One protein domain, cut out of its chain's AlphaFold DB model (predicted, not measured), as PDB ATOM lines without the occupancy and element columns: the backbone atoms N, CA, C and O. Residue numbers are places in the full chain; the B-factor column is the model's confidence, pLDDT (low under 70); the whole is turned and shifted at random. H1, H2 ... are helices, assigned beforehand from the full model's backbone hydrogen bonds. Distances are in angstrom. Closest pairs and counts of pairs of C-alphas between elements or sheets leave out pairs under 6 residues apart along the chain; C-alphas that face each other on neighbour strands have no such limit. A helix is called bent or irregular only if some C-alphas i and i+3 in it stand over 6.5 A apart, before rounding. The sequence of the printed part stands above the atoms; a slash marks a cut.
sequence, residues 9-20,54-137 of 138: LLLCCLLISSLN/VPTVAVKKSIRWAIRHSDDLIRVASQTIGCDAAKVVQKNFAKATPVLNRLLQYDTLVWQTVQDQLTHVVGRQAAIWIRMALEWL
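AT A GLANCE: This is residues 9 to 20 and 54 to 137 of the 138 residues of an uncharacterized protein of Streptococcus parauberis NCFD 2020 (UniProt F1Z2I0). Six helices pack in two crossed sets: the long helix H4 with H2 and H3 coming one after the other along its length, and H1, H6 and H5 crossing one side of these three. H3 folds back on H4 as a hairpin, H5 and H6 make another hairpin, and H1 lies side by side with H6. The printed part has 96 residues with six named helices, H1 to H6 in order along the chain, and no named strand; the class is all helix. It is compact, with a radius of gyration of the C-alphas of 12.4 A, and its outline is elongated, spanning 38 by 22 by 20 A.

IN THESE COORDINATES: Find C-alpha 9 at (-35.461, 41.953, -9.186); from there H1, residues 9 to 19, runs 14.7 A. Past the cut, H2 takes residues 56 to 68 over 18.3 A, and H3 takes residues 70 to 80 over 15.6 A. Look next at C-alpha 83 at (-20.129, 32.167, -11.064), where H4, residues 83 to 103, begins its 29.3 A. H4 is irregular, but only just: C-alphas 95 and 98 are 6.7 A apart, and it has a kink of 39 degrees near residue 96. H5, residues 111 to 122, spans 15.7 A, and H6, residues 124 to 135, spans 16.3 A to C-alpha 135 at (-37.270, 50.170, -17.087).

HOW THE PARTS SIT: Begin at H4, the hub, which touches four helices. In the hairpin with H3 the two run opposite ways at a shallow tilt of 23 degrees, the closest C-alphas being those of Ser 78 and Ala 86, 4.8 A apart. H1 touches H4 at residues 85 to 89 alone, about perpendicular at 74 degrees, closest at the C-alphas of Ser 18 and Ala 85, 5.5 A. H2 and H4 only just touch, with 3 pairs of C-alphas within 8 A. H5 touches H4 at a steep tilt of 56 degrees, closest at the C-alphas of Asn 92 and Val 122, 6.1 A. In the hairpin of H5 and H6, the closest C-alphas, those of Thr 119 and Ala 127, are 5.0 A apart. H1 and H6 touch at a shallow tilt of 9 degrees, opposite ways, closest at the C-alphas of Ser 17 and Ala 126, 5.1 A. H6 touches H2 with residues 134 to 135 alone, closest at the C-alphas of Ser 62 and Leu 134, 5.4 A. H4 and H6 are near each other, while H3 and H5 are apart. In H1, H2, H3 and H6 every O i to N i+4 pair is within hydrogen-bond range; in H4 it is 15 of 17, in H5 6 of 8.

THE WHOLE: The two C-alphas farthest apart, Gly 82 and Asp 107, are 38.3 A apart. Residues 21 to 53 are not printed, and C-alphas 20 and 54 stand 27.8 A apart across this cut. Of the links printed whole, none is long. Mean pLDDT of the printed part is 72.1; 31 residues are under 70, among them residues 9 to 20.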
ATOM      1  N   LEU A   9     -34.696  42.121  -7.945       51.41
ATOM      2  CA  LEU A   9     -35.461  41.953  -9.186       51.41
ATOM      3  C   LEU A   9     -34.589  42.046 -10.440       51.41
ATOM      4  O   LEU A   9     -34.818  41.334 -11.419       51.41
ATOM      5  N   LEU A  10     -33.562  42.895 -10.401       54.12
ATOM      6  CA  LEU A  10     -32.537  42.932 -11.435       54.12
ATOM      7  C   LEU A  10     -31.756  41.608 -11.445       54.12
ATOM      8  O   LEU A  10     -31.463  41.080 -12.513       54.12
ATOM      9  N   LEU A  11     -31.581  40.995 -10.268       50.78
ATOM     10  CA  LEU A  11     -31.171  39.604 -10.113       50.78
ATOM     11  C   LEU A  11     -32.083  38.620 -10.841       50.78
ATOM     12  O   LEU A  11     -31.579  37.765 -11.556       50.78
ATOM     13  N   CYS A  12     -33.406  38.735 -10.685       53.19
ATOM     14  CA  CYS A  12     -34.372  37.877 -11.372       53.19
ATOM     15  C   CYS A  12     -34.314  38.057 -12.898       53.19
ATOM     16  O   CYS A  12     -34.391  37.081 -13.638       53.19
ATOM     17  N   CYS A  13     -34.099  39.276 -13.391       54.44
ATOM     18  CA  CYS A  13     -33.956  39.529 -14.830       54.44
ATOM     19  C   CYS A  13     -32.637  38.963 -15.389       54.44
ATOM     20  O   CYS A  13     -32.609  38.418 -16.497       54.44
ATOM     21  N   LEU A  14     -31.550  39.043 -14.614       55.28
ATOM     22  CA  LEU A  14     -30.267  38.414 -14.939       55.28
ATOM     23  C   LEU A  14     -30.350  36.881 -14.851       55.28
ATOM     24  O   LEU A  14     -29.863  36.209 -15.758       55.28
ATOM     25  N   LEU A  15     -31.049  36.344 -13.843       50.34
ATOM     26  CA  LEU A  15     -31.400  34.929 -13.690       50.34
ATOM     27  C   LEU A  15     -32.096  34.422 -14.946       50.34
ATOM     28  O   LEU A  15     -31.637  33.447 -15.525       50.34
ATOM     29  N   ILE A  16     -33.130  35.104 -15.435       53.22
ATOM     30  CA  ILE A  16     -33.890  34.629 -16.599       53.22
ATOM     31  C   ILE A  16     -33.105  34.815 -17.911       53.22
ATOM     32  O   ILE A  16     -33.194  33.980 -18.816       53.22
ATOM     33  N   SER A  17     -32.252  35.842 -17.987       52.88
ATOM     34  CA  SER A  17     -31.278  36.005 -19.079       52.88
ATOM     35  C   SER A  17     -30.216  34.895 -19.086       52.88
ATOM     36  O   SER A  17     -29.745  34.508 -20.154       52.88
ATOM     37  N   SER A  18     -29.849  34.370 -17.909       47.44
ATOM     38  CA  SER A  18     -28.908  33.254 -17.748       47.44
ATOM     39  C   SER A  18     -29.559  31.870 -17.877       47.44
ATOM     40  O   SER A  18     -28.948  30.978 -18.452       47.44
ATOM     41  N   LEU A  19     -30.818  31.705 -17.457       45.59
ATOM     42  CA  LEU A  19     -31.607  30.470 -17.580       45.59
ATOM     43  C   LEU A  19     -32.032  30.199 -19.033       45.59
ATOM     44  O   LEU A  19     -32.183  29.047 -19.419       45.59
ATOM     45  N   ASN A  20     -32.140  31.232 -19.879       45.75
ATOM     46  CA  ASN A  20     -32.276  31.044 -21.331       45.75
ATOM     47  C   ASN A  20     -30.953  30.754 -22.052       45.75
ATOM     48  O   ASN A  20     -30.959  30.391 -23.226       45.75
ATOM     49  N   VAL A  54     -42.262  57.245 -21.501       61.41
ATOM     50  CA  VAL A  54     -41.121  57.418 -20.627       61.41
ATOM     51  C   VAL A  54     -40.265  58.485 -21.297       61.41
ATOM     52  O   VAL A  54     -39.879  58.305 -22.456       61.41
ATOM     53  N   PRO A  55     -39.968  59.598 -20.610       67.56
ATOM     54  CA  PRO A  55     -39.142  60.638 -21.190       67.56
ATOM     55  C   PRO A  55     -37.796  60.049 -21.617       67.56
ATOM     56  O   PRO A  55     -37.170  59.324 -20.842       67.56
ATOM     57  N   THR A  56     -37.305  60.406 -22.808       75.81
ATOM     58  CA  THR A  56     -35.984  59.992 -23.320       75.81
ATOM     59  C   THR A  56     -34.878  60.145 -22.271       75.81
ATOM     60  O   THR A  56     -33.984  59.307 -22.149       75.81
ATOM     61  N   VAL A  57     -34.957  61.209 -21.466       73.00
ATOM     62  CA  VAL A  57     -34.027  61.497 -20.367       73.00
ATOM     63  C   VAL A  57     -33.951  60.339 -19.370       73.00
ATOM     64  O   VAL A  57     -32.860  59.980 -18.926       73.00
ATOM     65  N   ALA A  58     -35.095  59.747 -19.042       73.25
ATOM     66  CA  ALA A  58     -35.227  58.663 -18.086       73.25
ATOM     67  C   ALA A  58     -34.638  57.359 -18.659       73.25
ATOM     68  O   ALA A  58     -33.796  56.737 -18.015       73.25
ATOM     69  N   VAL A  59     -34.939  57.035 -19.923       76.56
ATOM     70  CA  VAL A  59     -34.334  55.890 -20.636       76.56
ATOM     71  C   VAL A  59     -32.804  56.015 -20.680       76.56
ATOM     72  O   VAL A  59     -32.074  55.109 -20.270       76.56
ATOM     73  N   LYS A  60     -32.291  57.185 -21.087       80.88
ATOM     74  CA  LYS A  60     -30.844  57.469 -21.111       80.88
ATOM     75  C   LYS A  60     -30.216  57.432 -19.716       80.88
ATOM     76  O   LYS A  60     -29.028  57.131 -19.581       80.88
ATOM     77  N   LYS A  61     -30.960  57.784 -18.662       80.06
ATOM     78  CA  LYS A  61     -30.485  57.702 -17.273       80.06
ATOM     79  C   LYS A  61     -30.295  56.245 -16.854       80.06
ATOM     80  O   LYS A  61     -29.208  55.926 -16.376       80.06
ATOM     81  N   SER A  62     -31.272  55.378 -17.111       76.44
ATOM     82  CA  SER A  62     -31.173  53.941 -16.825       76.44
ATOM     83  C   SER A  62     -30.023  53.281 -17.582       76.44
ATOM     84  O   SER A  62     -29.223  52.570 -16.979       76.44
ATOM     85  N   ILE A  63     -29.861  53.589 -18.876       82.31
ATOM     86  CA  ILE A  63     -28.749  53.062 -19.684       82.31
ATOM     87  C   ILE A  63     -27.393  53.492 -19.106       82.31
ATOM     88  O   ILE A  63     -26.516  52.658 -18.885       82.31
ATOM     89  N   ARG A  64     -27.223  54.785 -18.797       84.44
ATOM     90  CA  ARG A  64     -25.981  55.296 -18.190       84.44
ATOM     91  C   ARG A  64     -25.712  54.711 -16.811       84.44
ATOM     92  O   ARG A  64     -24.548  54.627 -16.423       84.44
ATOM     93  N   TRP A  65     -26.755  54.392 -16.051       83.69
ATOM     94  CA  TRP A  65     -26.603  53.736 -14.760       83.69
ATOM     95  C   TRP A  65     -26.115  52.301 -14.950       83.69
ATOM     96  O   TRP A  65     -25.108  51.941 -14.348       83.69
ATOM     97  N   ALA A  66     -26.751  51.533 -15.837       76.88
ATOM     98  CA  ALA A  66     -26.386  50.143 -16.091       76.88
ATOM     99  C   ALA A  66     -24.950  50.007 -16.604       76.88
ATOM    100  O   ALA A  66     -24.216  49.157 -16.115       76.88
ATOM    101  N   ILE A  67     -24.522  50.872 -17.534       82.31
ATOM    102  CA  ILE A  67     -23.138  50.873 -18.035       82.31
ATOM    103  C   ILE A  67     -22.147  51.177 -16.906       82.31
ATOM    104  O   ILE A  67     -21.111  50.532 -16.815       82.31
ATOM    105  N   ARG A  68     -22.459  52.143 -16.031       83.38
ATOM    106  CA  ARG A  68     -21.569  52.530 -14.924       83.38
ATOM    107  C   ARG A  68     -21.463  51.484 -13.818       83.38
ATOM    108  O   ARG A  68     -20.446  51.450 -13.143       83.38
ATOM    109  N   HIS A  69     -22.502  50.679 -13.624       78.88
ATOM    110  CA  HIS A  69     -22.578  49.707 -12.532       78.88
ATOM    111  C   HIS A  69     -22.518  48.264 -13.047       78.88
ATOM    112  O   HIS A  69     -22.928  47.350 -12.339       78.88
ATOM    113  N   SER A  70     -22.017  48.026 -14.263       76.06
ATOM    114  CA  SER A  70     -21.991  46.690 -14.875       76.06
ATOM    115  C   SER A  70     -21.272  45.653 -14.015       76.06
ATOM    116  O   SER A  70     -21.739  44.524 -13.892       76.06
ATOM    117  N   ASP A  71     -20.176  46.049 -13.369       78.12
ATOM    118  CA  ASP A  71     -19.394  45.168 -12.500       78.12
ATOM    119  C   ASP A  71     -20.148  44.830 -11.214       78.12
ATOM    120  O   ASP A  71     -20.090  43.694 -10.744       78.12
ATOM    121  N   ASP A  72     -20.935  45.772 -10.685       75.31
ATOM    122  CA  ASP A  72     -21.839  45.507  -9.569       75.31
ATOM    123  C   ASP A  72     -22.922  44.506  -9.967       75.31
ATOM    124  O   ASP A  72     -23.222  43.601  -9.191       75.31
ATOM    125  N   LEU A  73     -23.460  44.607 -11.188       71.00
ATOM    126  CA  LEU A  73     -24.452  43.658 -11.702       71.00
ATOM    127  C   LEU A  73     -23.877  42.246 -11.831       71.00
ATOM    128  O   LEU A  73     -24.524  41.273 -11.436       71.00
ATOM    129  N   ILE A  74     -22.652  42.131 -12.347       75.88
ATOM    130  CA  ILE A  74     -21.941  40.855 -12.487       75.88
ATOM    131  C   ILE A  74     -21.617  40.275 -11.108       75.88
ATOM    132  O   ILE A  74     -21.843  39.088 -10.863       75.88
ATOM    133  N   ARG A  75     -21.127  41.108 -10.183       75.19
ATOM    134  CA  ARG A  75     -20.809  40.707  -8.807       75.19
ATOM    135  C   ARG A  75     -22.043  40.197  -8.076       75.19
ATOM    136  O   ARG A  75     -21.986  39.141  -7.452       75.19
ATOM    137  N   VAL A  76     -23.150  40.920  -8.187       67.88
ATOM    138  CA  VAL A  76     -24.426  40.547  -7.578       67.88
ATOM    139  C   VAL A  76     -24.938  39.232  -8.176       67.88
ATOM    140  O   VAL A  76     -25.245  38.322  -7.414       67.88
ATOM    141  N   ALA A  77     -24.904  39.055  -9.503       63.94
ATOM    142  CA  ALA A  77     -25.243  37.776 -10.142       63.94
ATOM    143  C   ALA A  77     -24.363  36.610  -9.651       63.94
ATOM    144  O   ALA A  77     -24.861  35.507  -9.421       63.94
ATOM    145  N   SER A  78     -23.067  36.859  -9.443       71.50
ATOM    146  CA  SER A  78     -22.130  35.859  -8.920       71.50
ATOM    147  C   SER A  78     -22.476  35.436  -7.492       71.50
ATOM    148  O   SER A  78     -22.508  34.246  -7.195       71.50
ATOM    149  N   GLN A  79     -22.783  36.402  -6.620       72.25
ATOM    150  CA  GLN A  79     -23.057  36.159  -5.199       72.25
ATOM    151  C   GLN A  79     -24.376  35.431  -4.945       72.25
ATOM    152  O   GLN A  79     -24.493  34.710  -3.959       72.25
ATOM    153  N   THR A  80     -25.376  35.631  -5.796       59.19
ATOM    154  CA  THR A  80     -26.727  35.123  -5.535       59.19
ATOM    155  C   THR A  80     -27.113  33.920  -6.387       59.19
ATOM    156  O   THR A  80     -27.978  33.154  -5.980       59.19
ATOM    157  N   ILE A  81     -26.541  33.790  -7.588       64.81
ATOM    158  CA  ILE A  81     -26.870  32.722  -8.546       64.81
ATOM    159  C   ILE A  81     -25.694  31.759  -8.671       64.81
ATOM    160  O   ILE A  81     -25.873  30.545  -8.673       64.81
ATOM    161  N   GLY A  82     -24.491  32.317  -8.798       66.44
ATOM    162  CA  GLY A  82     -23.259  31.568  -8.982       66.44
ATOM    163  C   GLY A  82     -22.413  32.091 -10.139       66.44
ATOM    164  O   GLY A  82     -22.867  32.835 -11.017       66.44
ATOM    165  N   CYS A  83     -21.151  31.670 -10.146       72.81
ATOM    166  CA  CYS A  83     -20.129  32.167 -11.064       72.81
ATOM    167  C   CYS A  83     -20.476  31.967 -12.549       72.81
ATOM    168  O   CYS A  83     -20.113  32.800 -13.379       72.81
ATOM    169  N   ASP A  84     -21.181  30.893 -12.912       72.38
ATOM    170  CA  ASP A  84     -21.488  30.609 -14.320       72.38
ATOM    171  C   ASP A  84     -22.569  31.536 -14.885       72.38
ATOM    172  O   ASP A  84     -22.434  32.032 -16.007       72.38
ATOM    173  N   ALA A  85     -23.577  31.880 -14.080       64.50
ATOM    174  CA  ALA A  85     -24.551  32.903 -14.445       64.50
ATOM    175  C   ALA A  85     -23.882  34.279 -14.577       64.50
ATOM    176  O   ALA A  85     -24.146  35.007 -15.533       64.50
ATOM    177  N   ALA A  86     -22.947  34.614 -13.684       68.75
ATOM    178  CA  ALA A  86     -22.193  35.863 -13.764       68.75
ATOM    179  C   ALA A  86     -21.368  35.981 -15.058       68.75
ATOM    180  O   ALA A  86     -21.384  37.036 -15.692       68.75
ATOM    181  N   LYS A  87     -20.717  34.897 -15.511       76.88
ATOM    182  CA  LYS A  87     -20.000  34.863 -16.805       76.88
ATOM    183  C   LYS A  87     -20.940  35.109 -17.987       76.88
ATOM    184  O   LYS A  87     -20.587  35.816 -18.932       76.88
ATOM    185  N   VAL A  88     -22.145  34.541 -17.942       71.81
ATOM    186  CA  VAL A  88     -23.180  34.757 -18.962       71.81
ATOM    187  C   VAL A  88     -23.631  36.216 -18.989       71.81
ATOM    188  O   VAL A  88     -23.676  36.829 -20.059       71.81
ATOM    189  N   VAL A  89     -23.917  36.784 -17.817       72.38
ATOM    190  CA  VAL A  89     -24.279  38.196 -17.668       72.38
ATOM    191  C   VAL A  89     -23.167  39.084 -18.205       72.38
ATOM    192  O   VAL A  89     -23.436  39.938 -19.042       72.38
ATOM    193  N   GLN A  90     -21.920  38.831 -17.812       79.50
ATOM    194  CA  GLN A  90     -20.751  39.558 -18.297       79.50
ATOM    195  C   GLN A  90     -20.645  39.504 -19.826       79.50
ATOM    196  O   GLN A  90     -20.479  40.539 -20.467       79.50
ATOM    197  N   LYS A  91     -20.806  38.321 -20.432       80.38
ATOM    198  CA  LYS A  91     -20.761  38.142 -21.892       80.38
ATOM    199  C   LYS A  91     -21.876  38.909 -22.605       80.38
ATOM    200  O   LYS A  91     -21.620  39.570 -23.613       80.38
ATOM    201  N   ASN A  92     -23.107  38.825 -22.105       75.81
ATOM    202  CA  ASN A  92     -24.248  39.527 -22.695       75.81
ATOM    203  C   ASN A  92     -24.140  41.040 -22.503       75.81
ATOM    204  O   ASN A  92     -24.448  41.794 -23.423       75.81
ATOM    205  N   PHE A  93     -23.640  41.488 -21.353       79.88
ATOM    206  CA  PHE A  93     -23.428  42.901 -21.085       79.88
ATOM    207  C   PHE A  93     -22.306  43.468 -21.958       79.88
ATOM    208  O   PHE A  93     -22.509  44.490 -22.600       79.88
ATOM    209  N   ALA A  94     -21.180  42.763 -22.111       82.19
ATOM    210  CA  ALA A  94     -20.097  43.158 -23.016       82.19
ATOM    211  C   ALA A  94     -20.578  43.331 -24.469       82.19
ATOM    212  O   ALA A  94     -20.181  44.274 -25.153       82.19
ATOM    213  N   LYS A  95     -21.486  42.458 -24.921       80.31
ATOM    214  CA  LYS A  95     -22.159  42.562 -26.223       80.31
ATOM    215  C   LYS A  95     -23.145  43.733 -26.304       80.31
ATOM    216  O   LYS A  95     -23.215  44.410 -27.327       80.31
ATOM    217  N   ALA A  96     -23.912  43.968 -25.243       78.38
ATOM    218  CA  ALA A  96     -24.922  45.019 -25.184       78.38
ATOM    219  C   ALA A  96     -24.311  46.425 -25.060       78.38
ATOM    220  O   ALA A  96     -24.811  47.356 -25.685       78.38
ATOM    221  N   THR A  97     -23.216  46.596 -24.315       83.31
ATOM    222  CA  THR A  97     -22.553  47.886 -24.050       83.31
ATOM    223  C   THR A  97     -22.320  48.758 -25.292       83.31
ATOM    224  O   THR A  97     -22.717  49.924 -25.258       83.31
ATOM    225  N   PRO A  98     -21.737  48.276 -26.410       86.44
ATOM    226  CA  PRO A  98     -21.558  49.111 -27.602       86.44
ATOM    227  C   PRO A  98     -22.890  49.549 -28.232       86.44
ATOM    228  O   PRO A  98     -22.983  50.649 -28.777       86.44
ATOM    229  N   VAL A  99     -23.940  48.727 -28.150       82.81
ATOM    230  CA  VAL A  99     -25.294  49.107 -28.587       82.81
ATOM    231  C   VAL A  99     -25.862  50.172 -27.656       82.81
ATOM    232  O   VAL A  99     -26.299  51.219 -28.120       82.81
ATOM    233  N   LEU A 100     -25.792  49.942 -26.345       82.81
ATOM    234  CA  LEU A 100     -26.267  50.873 -25.325       82.81
ATOM    235  C   LEU A 100     -25.580  52.244 -25.430       82.81
ATOM    236  O   LEU A 100     -26.255  53.265 -25.341       82.81
ATOM    237  N   ASN A 101     -24.272  52.281 -25.699       87.69
ATOM    238  CA  ASN A 101     -23.535  53.525 -25.940       87.69
ATOM    239  C   ASN A 101     -24.006  54.256 -27.206       87.69
ATOM    240  O   ASN A 101     -24.178  55.473 -27.169       87.69
ATOM    241  N   ARG A 102     -24.276  53.535 -28.305       85.19
ATOM    242  CA  ARG A 102     -24.854  54.139 -29.520       85.19
ATOM    243  C   ARG A 102     -26.249  54.706 -29.264       85.19
ATOM    244  O   ARG A 102     -26.541  55.816 -29.691       85.19
ATOM    245  N   LEU A 103     -27.082  54.000 -28.499       82.19
ATOM    246  CA  LEU A 103     -28.433  54.456 -28.146       82.19
ATOM    247  C   LEU A 103     -28.438  55.785 -27.371       82.19
ATOM    248  O   LEU A 103     -29.384  56.559 -27.489       82.19
ATOM    249  N   LEU A 104     -27.378  56.100 -26.616       83.75
ATOM    250  CA  LEU A 104     -27.263  57.381 -25.907       83.75
ATOM    251  C   LEU A 104     -27.108  58.591 -26.843       83.75
ATOM    252  O   LEU A 104     -27.433  59.709 -26.424       83.75
ATOM    253  N   GLN A 105     -26.658  58.372 -28.082       84.25
ATOM    254  CA  GLN A 105     -26.455  59.418 -29.090       84.25
ATOM    255  C   GLN A 105     -27.762  59.873 -29.754       84.25
ATOM    256  O   GLN A 105     -27.813  60.971 -30.286       84.25
ATOM    257  N   TYR A 106     -28.831  59.071 -29.694       75.44
ATOM    258  CA  TYR A 106     -30.121  59.410 -30.304       75.44
ATOM    259  C   TYR A 106     -30.826  60.531 -29.542       75.44
ATOM    260  O   TYR A 106     -30.943  60.450 -28.320       75.44
ATOM    261  N   ASP A 107     -31.366  61.536 -30.230       69.69
ATOM    262  CA  ASP A 107     -32.093  62.647 -29.591       69.69
ATOM    263  C   ASP A 107     -33.360  62.185 -28.869       69.69
ATOM    264  O   ASP A 107     -33.638  62.602 -27.743       69.69
ATOM    265  N   THR A 108     -34.082  61.249 -29.484       73.81
ATOM    266  CA  THR A 108     -35.275  60.608 -28.930       73.81
ATOM    267  C   THR A 108     -35.037  59.119 -28.759       73.81
ATOM    268  O   THR A 108     -34.631  58.445 -29.705       73.81
ATOM    269  N   LEU A 109     -35.317  58.591 -27.567       76.75
ATOM    270  CA  LEU A 109     -35.114  57.181 -27.268       76.75
ATOM    271  C   LEU A 109     -36.319  56.618 -26.523       76.75
ATOM    272  O   LEU A 109     -36.683  57.108 -25.457       76.75
ATOM    273  N   VAL A 110     -36.891  55.552 -27.077       79.75
ATOM    274  CA  VAL A 110     -37.992  54.791 -26.482       79.75
ATOM    275  C   VAL A 110     -37.557  53.353 -26.213       79.75
ATOM    276  O   VAL A 110     -36.673  52.820 -26.887       79.75
ATOM    277  N   TRP A 111     -38.189  52.698 -25.238       77.12
ATOM    278  CA  TRP A 111     -37.825  51.341 -24.814       77.12
ATOM    279  C   TRP A 111     -37.913  50.289 -25.914       77.12
ATOM    280  O   TRP A 111     -37.103  49.365 -25.936       77.12
ATOM    281  N   GLN A 112     -38.849  50.456 -26.849       78.00
ATOM    282  CA  GLN A 112     -38.967  49.568 -27.999       78.00
ATOM    283  C   GLN A 112     -37.689  49.590 -28.847       78.00
ATOM    284  O   GLN A 112     -37.120  48.541 -29.123       78.00
ATOM    285  N   THR A 113     -37.152  50.779 -29.143       79.25
ATOM    286  CA  THR A 113     -35.887  50.932 -29.875       79.25
ATOM    287  C   THR A 113     -34.718  50.290 -29.129       79.25
ATOM    288  O   THR A 113     -33.869  49.656 -29.750       79.25
ATOM    289  N   VAL A 114     -34.678  50.408 -27.796       77.00
ATOM    290  CA  VAL A 114     -33.650  49.752 -26.969       77.00
ATOM    291  C   VAL A 114     -33.731  48.228 -27.113       77.00
ATOM    292  O   VAL A 114     -32.718  47.583 -27.374       77.00
ATOM    293  N   GLN A 115     -34.929  47.651 -26.989       78.81
ATOM    294  CA  GLN A 115     -35.151  46.210 -27.126       78.81
ATOM    295  C   GLN A 115     -34.818  45.701 -28.530       78.81
ATOM    296  O   GLN A 115     -34.156  44.670 -28.662       78.81
ATOM    297  N   ASP A 116     -35.245  46.409 -29.573       76.56
ATOM    298  CA  ASP A 116     -35.017  45.994 -30.959       76.56
ATOM    299  C   ASP A 116     -33.517  45.968 -31.270       76.56
ATOM    300  O   ASP A 116     -32.988  44.958 -31.733       76.56
ATOM    301  N   GLN A 117     -32.791  47.024 -30.893       78.50
ATOM    302  CA  GLN A 117     -31.344  47.105 -31.111       78.50
ATOM    303  C   GLN A 117     -30.564  46.056 -30.305       78.50
ATOM    304  O   GLN A 117     -29.587  45.493 -30.800       78.50
ATOM    305  N   LEU A 118     -31.003  45.740 -29.084       76.25
ATOM    306  CA  LEU A 118     -30.400  44.671 -28.282       76.25
ATOM    307  C   LEU A 118     -30.723  43.275 -28.829       76.25
ATOM    308  O   LEU A 118     -29.871  42.386 -28.764       76.25
ATOM    309  N   THR A 119     -31.910  43.076 -29.407       78.75
ATOM    310  CA  THR A 119     -32.357  41.779 -29.946       78.75
ATOM    311  C   THR A 119     -31.386  41.246 -30.995       78.75
ATOM    312  O   THR A 119     -31.084  40.052 -30.989       78.75
ATOM    313  N   HIS A 120     -30.826  42.124 -31.829       80.00
ATOM    314  CA  HIS A 120     -29.849  41.754 -32.856       80.00
ATOM    315  C   HIS A 120     -28.509  41.248 -32.302       80.00
ATOM    316  O   HIS A 120     -27.752  40.623 -33.039       80.00
ATOM    317  N   VAL A 121     -28.196  41.507 -31.027       76.56
ATOM    318  CA  VAL A 121     -26.865  41.224 -30.462       76.56
ATOM    319  C   VAL A 121     -26.903  40.178 -29.349       76.56
ATOM    320  O   VAL A 121     -26.008  39.331 -29.257       76.56
ATOM    321  N   VAL A 122     -27.937  40.209 -28.506       71.94
ATOM    322  CA  VAL A 122     -28.097  39.276 -27.376       71.94
ATOM    323  C   VAL A 122     -29.260  38.294 -27.555       71.94
ATOM    324  O   VAL A 122     -29.425  37.392 -26.739       71.94
ATOM    325  N   GLY A 123     -30.043  38.426 -28.631       73.31
ATOM    326  CA  GLY A 123     -31.259  37.647 -28.862       73.31
ATOM    327  C   GLY A 123     -32.489  38.264 -28.191       73.31
ATOM    328  O   GLY A 123     -32.389  39.003 -27.209       73.31
ATOM    329  N   ARG A 124     -33.677  37.956 -28.729       74.50
ATOM    330  CA  ARG A 124     -34.955  38.582 -28.331       74.50
ATOM    331  C   ARG A 124     -35.226  38.470 -26.834       74.50
ATOM    332  O   ARG A 124     -35.583  39.453 -26.199       74.50
ATOM    333  N   GLN A 125     -35.030  37.280 -26.274       66.62
ATOM    334  CA  GLN A 125     -35.352  37.019 -24.878       66.62
ATOM    335  C   GLN A 125     -34.458  37.834 -23.937       66.62
ATOM    336  O   GLN A 125     -34.964  38.561 -23.090       66.62
ATOM    337  N   ALA A 126     -33.137  37.803 -24.138       65.62
ATOM    338  CA  ALA A 126     -32.204  38.608 -23.350       65.62
ATOM    339  C   ALA A 126     -32.458  40.115 -23.519       65.62
ATOM    340  O   ALA A 126     -32.365  40.866 -22.553       65.62
ATOM    341  N   ALA A 127     -32.833  40.568 -24.718       66.88
ATOM    342  CA  ALA A 127     -33.162  41.968 -24.966       66.88
ATOM    343  C   ALA A 127     -34.404  42.442 -24.194       66.88
ATOM    344  O   ALA A 127     -34.381  43.542 -23.641       66.88
ATOM    345  N   ILE A 128     -35.454  41.616 -24.110       70.12
ATOM    346  CA  ILE A 128     -36.647  41.900 -23.293       70.12
ATOM    347  C   ILE A 128     -36.254  42.032 -21.819       70.12
ATOM    348  O   ILE A 128     -36.631  43.008 -21.173       70.12
ATOM    349  N   TRP A 129     -35.442  41.112 -21.296       66.12
ATOM    350  CA  TRP A 129     -35.015  41.155 -19.894       66.12
ATOM    351  C   TRP A 129     -34.108  42.339 -19.575       66.12
ATOM    352  O   TRP A 129     -34.283  42.967 -18.533       66.12
ATOM    353  N   ILE A 130     -33.183  42.689 -20.473       70.25
ATOM    354  CA  ILE A 130     -32.356  43.892 -20.317       70.25
ATOM    355  C   ILE A 130     -33.242  45.139 -20.338       70.25
ATOM    356  O   ILE A 130     -33.089  46.001 -19.477       70.25
ATOM    357  N   ARG A 131     -34.197  45.234 -21.272       75.56
ATOM    358  CA  ARG A 131     -35.157  46.345 -21.319       75.56
ATOM    359  C   ARG A 131     -35.946  46.442 -20.014       75.56
ATOM    360  O   ARG A 131     -35.976  47.520 -19.431       75.56
ATOM    361  N   MET A 132     -36.537  45.344 -19.543       69.12
ATOM    362  CA  MET A 132     -37.275  45.327 -18.279       69.12
ATOM    363  C   MET A 132     -36.377  45.777 -17.124       69.12
ATOM    364  O   MET A 132     -36.736  46.695 -16.396       69.12
ATOM    365  N   ALA A 133     -35.173  45.215 -16.996       66.06
ATOM    366  CA  ALA A 133     -34.224  45.610 -15.957       66.06
ATOM    367  C   ALA A 133     -33.910  47.117 -15.988       66.06
ATOM    368  O   ALA A 133     -33.821  47.745 -14.936       66.06
ATOM    369  N   LEU A 134     -33.781  47.708 -17.180       72.44
ATOM    370  CA  LEU A 134     -33.546  49.141 -17.356       72.44
ATOM    371  C   LEU A 134     -34.792  50.000 -17.063       72.44
ATOM    372  O   LEU A 134     -34.657  51.090 -16.502       72.44
ATOM    373  N   GLU A 135     -35.988  49.529 -17.418       69.06
ATOM    374  CA  GLU A 135     -37.270  50.170 -17.087       69.06
ATOM    375  C   GLU A 135     -37.494  50.245 -15.575       69.06
ATOM    376  O   GLU A 135     -37.952  51.267 -15.074       69.06
ATOM    377  N   TRP A 136     -37.110  49.205 -14.836       64.62
ATOM    378  CA  TRP A 136     -37.249  49.145 -13.378       64.62
ATOM    379  C   TRP A 136     -36.241  50.024 -12.607       64.62
ATOM    380  O   TRP A 136     -36.364  50.157 -11.389       64.62
ATOM    381  N   LEU A 137     -35.250  50.623 -13.285       62.94
ATOM    382  CA  LEU A 137     -34.323  51.611 -12.701       62.94
ATOM    383  C   LEU A 137     -34.877  53.047 -12.693       62.94
ATOM    384  O   LEU A 137     -34.232  53.937 -12.125       62.94
TER     385      LEU A 137